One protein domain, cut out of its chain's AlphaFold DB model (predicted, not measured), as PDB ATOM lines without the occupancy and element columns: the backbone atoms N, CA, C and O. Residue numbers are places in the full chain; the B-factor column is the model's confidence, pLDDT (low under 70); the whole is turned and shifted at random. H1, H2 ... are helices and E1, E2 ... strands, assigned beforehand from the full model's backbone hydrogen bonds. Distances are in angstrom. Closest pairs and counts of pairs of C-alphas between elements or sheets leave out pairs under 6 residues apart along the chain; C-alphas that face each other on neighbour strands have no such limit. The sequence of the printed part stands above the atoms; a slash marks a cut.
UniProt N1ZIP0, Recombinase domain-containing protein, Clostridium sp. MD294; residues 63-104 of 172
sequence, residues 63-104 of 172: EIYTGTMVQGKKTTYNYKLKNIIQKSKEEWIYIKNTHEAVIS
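Overview. This is residues 63 to 104 of the 172 residues of the protein "Recombinase domain-containing protein" of Clostridium sp. MD294 (UniProt N1ZIP0). This is a thin rod made of two small two-stranded ribbons set end to end along its length: the hairpin of E2 and E3 forms one end, and the pair E1 and E4 lies near the middle. The short helix H1 and the tail of residues 96 to 104 lie toward the other end, and E1 runs on into E2 across a break of 2 residues at 27 degrees. The printed part has 42 residues, with one named helix and four named strands in the order H1, E1, E2, E3, E4. The strands make two antiparallel sheets, in the orders E1 - E4 and E2 - E3, and the class is mostly strand. The whole is only just loose, close to extended, with a radius of gyration of the C-alphas of 13.3 A and spans of 39 by 18 by 12 A.

Arrangement. H1, residues 63 to 66, and E1, residues 69 to 71, have 3 pairs of C-alphas within 8 A, the closest being those of Ile 64 and Val 70, 6.9 A apart. H1 is too short for any O i to N i+4 pair inside it, and its 1 pair of O i and N i+3 is within range. E1 is the antiparallel neighbour of E4, residues 93 to 95, with 163 degrees between their directions. C-alphas 70 and 94 face each other at 4.8 A, and N 69 and O 95, 2.8 A apart, and N 93 and O 71, 3.0 A apart, are within hydrogen-bond range. E2, residues 74 to 78, and E3, residues 81 to 86, form a hairpin, antiparallel at 146 degrees. In it C-alphas 74 and 86 face each other at 4.7 A, and N 85 and O 75, 2.8 A apart, are within hydrogen-bond range. E1 and E2 are apart, as are E3 and E4, and H1 is apart from E2, E3 and E4.

Along the chain. H1 begins at C-alpha 63, (176.487, 80.737, 179.119), and is 5.5 A from first to last C-alpha. E1 measures 6.6 A, E2 12.4 A and E3 14.6 A between their first and last C-alphas; E3 begins at C-alpha 81, (151.811, 75.355, 163.545). E4 measures 6.5 A and ends at C-alpha 95, (173.376, 70.872, 181.592).

Size, cuts and confidence. The two C-alphas farthest apart are those of Lys 80 and Ser 104, 41.0 A, while the first and last printed C-alphas, Glu 63 and Ser 104, are 10.3 A apart. The links H1 to E1, E1 to E2 and E2 to E3 are tight, and the link E3 to E4, with 6 residues, is short. The printed part has no cut. The mean pLDDT of the printed part is 85.1, and no printed residue is under 70; E2 and E3 each have a mean of 79.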
ATOM      1  N   GLU A  63     175.966  81.655 178.096       88.12
ATOM      2  CA  GLU A  63     176.487  80.737 179.119       88.12
ATOM      3  C   GLU A  63     177.210  79.510 178.547       88.12
ATOM      4  O   GLU A  63     177.957  78.858 179.274       88.12
ATOM      5  N   ILE A  64     177.055  79.217 177.249       90.88
ATOM      6  CA  ILE A  64     177.770  78.118 176.581       90.88
ATOM      7  C   ILE A  64     179.277  78.232 176.805       90.88
ATOM      8  O   ILE A  64     179.907  77.228 177.102       90.88
ATOM      9  N   TYR A  65     179.844  79.440 176.788       89.75
ATOM     10  CA  TYR A  65     181.285  79.632 176.984       89.75
ATOM     11  C   TYR A  65     181.797  79.218 178.376       89.75
ATOM     12  O   TYR A  65     183.000  79.042 178.542       89.75
ATOM     13  N   THR A  66     180.903  79.001 179.348       90.38
ATOM     14  CA  THR A  66     181.234  78.472 180.686       90.38
ATOM     15  C   THR A  66     181.226  76.937 180.759       90.38
ATOM     16  O   THR A  66     181.332  76.374 181.845       90.38
ATOM     17  N   GLY A  67     181.031  76.240 179.632       88.44
ATOM     18  CA  GLY A  67     180.845  74.785 179.595       88.44
ATOM     19  C   GLY A  67     179.407  74.333 179.886       88.44
ATOM     20  O   GLY A  67     179.135  73.133 179.955       88.44
ATOM     21  N   THR A  68     178.465  75.274 180.040       90.81
ATOM     22  CA  THR A  68     177.049  74.989 180.330       90.81
ATOM     23  C   THR A  68     176.220  74.956 179.048       90.81
ATOM     24  O   THR A  68     176.058  75.962 178.361       90.81
ATOM     25  N   MET A  69     175.631  73.810 178.722       90.25
ATOM     26  CA  MET A  69     174.700  73.689 177.608       90.25
ATOM     27  C   MET A  69     173.298  74.147 178.026       90.25
ATOM     28  O   MET A  69     172.716  73.607 178.964       90.25
ATOM     29  N   VAL A  70     172.741  75.120 177.297       89.12
ATOM     30  CA  VAL A  70     171.387  75.646 177.540       89.12
ATOM     31  C   VAL A  70     170.463  75.274 176.386       89.12
ATOM     32  O   VAL A  70     170.662  75.726 175.254       89.12
ATOM     33  N   GLN A  71     169.427  74.489 176.670       88.25
ATOM     34  CA  GLN A  71     168.444  74.019 175.693       88.25
ATOM     35  C   GLN A  71     167.009  74.373 176.108       88.25
ATOM     36  O   GLN A  71     166.747  74.818 177.221       88.25
ATOM     37  N   GLY A  72     166.059  74.214 175.181       85.56
ATOM     38  CA  GLY A  72     164.637  74.417 175.478       85.56
ATOM     39  C   GLY A  72     164.176  75.877 175.543       85.56
ATOM     40  O   GLY A  72     163.074  76.138 176.005       85.56
ATOM     41  N   LYS A  73     164.960  76.842 175.037       85.44
ATOM     42  CA  LYS A  73     164.592  78.277 175.064       85.44
ATOM     43  C   LYS A  73     163.294  78.604 174.313       85.44
ATOM     44  O   LYS A  73     162.638  79.605 174.590       85.44
ATOM     45  N   LYS A  74     162.957  77.786 173.317       85.00
ATOM     46  CA  LYS A  74     161.804  77.959 172.438       85.00
ATOM     47  C   LYS A  74     161.040  76.654 172.353       85.00
ATOM     48  O   LYS A  74     161.650  75.592 172.259       85.00
ATOM     49  N   THR A  75     159.724  76.758 172.327       82.75
ATOM     50  CA  THR A  75     158.828  75.648 172.027       82.75
ATOM     51  C   THR A  75     157.855  76.054 170.930       82.75
ATOM     52  O   THR A  75     157.746  77.226 170.566       82.75
ATOM     53  N   THR A  76     157.149  75.081 170.386       81.25
ATOM     54  CA  THR A  76     156.110  75.290 169.386       81.25
ATOM     55  C   THR A  76     154.834  74.652 169.910       81.25
ATOM     56  O   THR A  76     154.892  73.566 170.479       81.25
ATOM     57  N   TYR A  77     153.692  75.325 169.747       74.25
ATOM     58  CA  TYR A  77     152.409  74.832 170.270       74.25
ATOM     59  C   TYR A  77     152.043  73.454 169.700       74.25
ATOM     60  O   TYR A  77     151.543  72.581 170.399       74.25
ATOM     61  N   ASN A  78     152.301  73.260 168.407       74.19
ATOM     62  CA  ASN A  78     152.021  72.024 167.692       74.19
ATOM     63  C   ASN A  78     153.007  71.897 166.525       74.19
ATOM     64  O   ASN A  78     153.315  72.899 165.886       74.19
ATOM     65  N   TYR A  79     153.457  70.686 166.193       72.38
ATOM     66  CA  TYR A  79     154.360  70.434 165.062       72.38
ATOM     67  C   TYR A  79     153.838  70.982 163.719       72.38
ATOM     68  O   TYR A  79     154.634  71.297 162.835       72.38
ATOM     69  N   LYS A  80     152.511  71.131 163.563       74.62
ATOM     70  CA  LYS A  80     151.882  71.696 162.353       74.62
ATOM     71  C   LYS A  80     151.873  73.227 162.306       74.62
ATOM     72  O   LYS A  80     151.822  73.800 161.221       74.62
ATOM     73  N   LEU A  81     151.900  73.897 163.456       73.38
ATOM     74  CA  LEU A  81     151.811  75.355 163.545       73.38
ATOM     75  C   LEU A  81     153.201  75.921 163.807       73.38
ATOM     76  O   LEU A  81     153.761  75.689 164.865       73.38
ATOM     77  N   LYS A  82     153.750  76.733 162.902       74.06
ATOM     78  CA  LYS A  82     155.093  77.336 163.062       74.06
ATOM     79  C   LYS A  82     155.150  78.484 164.089       74.06
ATOM     80  O   LYS A  82     156.062  79.308 164.043       74.06
ATOM     81  N   ASN A  83     154.196  78.550 165.016       78.19
ATOM     82  CA  ASN A  83     154.136  79.586 166.043       78.19
ATOM     83  C   ASN A  83     155.152  79.272 167.146       78.19
ATOM     84  O   ASN A  83     154.982  78.332 167.924       78.19
ATOM     85  N   ILE A  84     156.233  80.052 167.183       80.94
ATOM     86  CA  ILE A  84     157.330  79.901 168.141       80.94
ATOM     87  C   ILE A  84     156.980  80.652 169.426       80.94
ATOM     88  O   ILE A  84     156.831  81.872 169.414       80.94
ATOM     89  N   ILE A  85     156.923  79.922 170.535       83.62
ATOM     90  CA  ILE A  85     156.714  80.453 171.881       83.62
ATOM     91  C   ILE A  85     158.068  80.484 172.593       83.62
ATOM     92  O   ILE A  85     158.826  79.512 172.564       83.62
ATOM     93  N   GLN A  86     158.387  81.617 173.213       84.69
ATOM     94  CA  GLN A  86     159.574  81.757 174.056       84.69
ATOM     95  C   GLN A  86     159.238  81.236 175.451       84.69
ATOM     96  O   GLN A  86     158.268  81.696 176.052       84.69
ATOM     97  N   LYS A  87     160.025  80.284 175.946       84.81
ATOM     98  CA  LYS A  87     159.841  79.709 177.281       84.81
ATOM     99  C   LYS A  87     160.453  80.600 178.354       84.81
ATOM    100  O   LYS A  87     161.454  81.281 178.091       84.81
ATOM    101  N   SER A  88     159.873  80.581 179.550       86.31
ATOM    102  CA  SER A  88     160.439  81.291 180.698       86.31
ATOM    103  C   SER A  88     161.767  80.647 181.115       86.31
ATOM    104  O   SER A  88     162.053  79.504 180.751       86.31
ATOM    105  N   LYS A  89     162.632  81.386 181.818       81.50
ATOM    106  CA  LYS A  89     163.993  80.909 182.134       81.50
ATOM    107  C   LYS A  89     163.995  79.682 183.046       81.50
ATOM    108  O   LYS A  89     164.965  78.930 183.030       81.50
ATOM    109  N   GLU A  90     162.932  79.502 183.818       84.00
ATOM    110  CA  GLU A  90     162.720  78.399 184.753       84.00
ATOM    111  C   GLU A  90     162.460  77.078 184.014       84.00
ATOM    112  O   GLU A  90     162.797  76.012 184.514       84.00
ATOM    113  N   GLU A  91     161.916  77.147 182.797       85.12
ATOM    114  CA  GLU A  91     161.665  75.985 181.939       85.12
ATOM    115  C   GLU A  91     162.872  75.614 181.060       85.12
ATOM    116  O   GLU A  91     162.799  74.672 180.262       85.12
ATOM    117  N   TRP A  92     163.962  76.383 181.128       89.81
ATOM    118  CA  TRP A  92     165.163  76.103 180.347       89.81
ATOM    119  C   TRP A  92     165.936  74.946 180.970       89.81
ATOM    120  O   TRP A  92     166.064  74.824 182.186       89.81
ATOM    121  N   ILE A  93     166.497  74.106 180.107       87.81
ATOM    122  CA  ILE A  93     167.293  72.958 180.524       87.81
ATOM    123  C   ILE A  93     168.756  73.392 180.532       87.81
ATOM    124  O   ILE A  93     169.300  73.740 179.480       87.81
ATOM    125  N   TYR A  94     169.379  73.359 181.709       88.94
ATOM    126  CA  TYR A  94     170.792  73.680 181.907       88.94
ATOM    127  C   TYR A  94     171.561  72.407 182.247       88.94
ATOM    128  O   TYR A  94     171.357  71.813 183.307       88.94
ATOM    129  N   ILE A  95     172.469  72.001 181.365       88.12
ATOM    130  CA  ILE A  95     173.376  70.872 181.592       88.12
ATOM    131  C   ILE A  95     174.775  71.452 181.772       88.12
ATOM    132  O   ILE A  95     175.316  72.081 180.866       88.12
ATOM    133  N   LYS A  96     175.349  71.289 182.962       88.75
ATOM    134  CA  LYS A  96     176.687  71.810 183.282       88.75
ATOM    135  C   LYS A  96     177.774  70.873 182.750       88.75
ATOM    136  O   LYS A  96     177.535  69.675 182.618       88.75
ATOM    137  N   ASN A  97     178.965  71.419 182.501       87.12
ATOM    138  CA  ASN A  97     180.187  70.685 182.141       87.12
ATOM    139  C   ASN A  97     180.040  69.762 180.918       87.12
ATOM    140  O   ASN A  97     180.552  68.647 180.904       87.12
ATOM    141  N   THR A  98     179.327  70.209 179.884       89.44
ATOM    142  CA  THR A  98     179.165  69.424 178.647       89.44
ATOM    143  C   THR A  98     180.410  69.478 177.758       89.44
ATOM    144  O   THR A  98     180.639  68.578 176.959       89.44
ATOM    145  N   HIS A  99     181.201  70.544 177.868       89.69
ATOM    146  CA  HIS A  99     182.436  70.752 177.117       89.69
ATOM    147  C   HIS A  99     183.411  71.601 177.935       89.69
ATOM    148  O   HIS A  99     183.021  72.200 178.941       89.69
ATOM    149  N   GLU A 100     184.668  71.639 177.495       90.81
ATOM    150  CA  GLU A 100     185.702  72.477 178.092       90.81
ATOM    151  C   GLU A 100     185.281  73.952 178.065       90.81
ATOM    152  O   GLU A 100     184.894  74.493 177.024       90.81
ATOM    153  N   ALA A 101     185.304  74.581 179.239       89.94
ATOM    154  CA  ALA A 101     184.913  75.969 179.394       89.94
ATOM    155  C   ALA A 101     185.993  76.888 178.810       89.94
ATOM    156  O   ALA A 101     187.169  76.761 179.135       89.94
ATOM    157  N   VAL A 102     185.576  77.845 177.980       88.81
ATOM    158  CA  VAL A 102     186.469  78.875 177.423       88.81
ATOM    159  C   VAL A 102     186.763  79.955 178.467       88.81
ATOM    160  O   VAL A 102     187.849  80.523 178.479       88.81
ATOM    161  N   ILE A 103     185.788  80.239 179.335       87.69
ATOM    162  CA  ILE A 103     185.889  81.205 180.436       87.69
ATOM    163  C   ILE A 103     185.413  80.566 181.737       87.69
ATOM    164  O   ILE A 103     184.510  79.720 181.733       87.69
ATOM    165  N   SER A 104     185.978  80.989 182.866       88.44
ATOM    166  CA  SER A 104     185.500  80.518 184.162       88.44
ATOM    167  C   SER A 104     184.108  81.082 184.468       88.44
ATOM    168  O   SER A 104     183.722  82.167 184.022       88.44
TER     169      SER A 104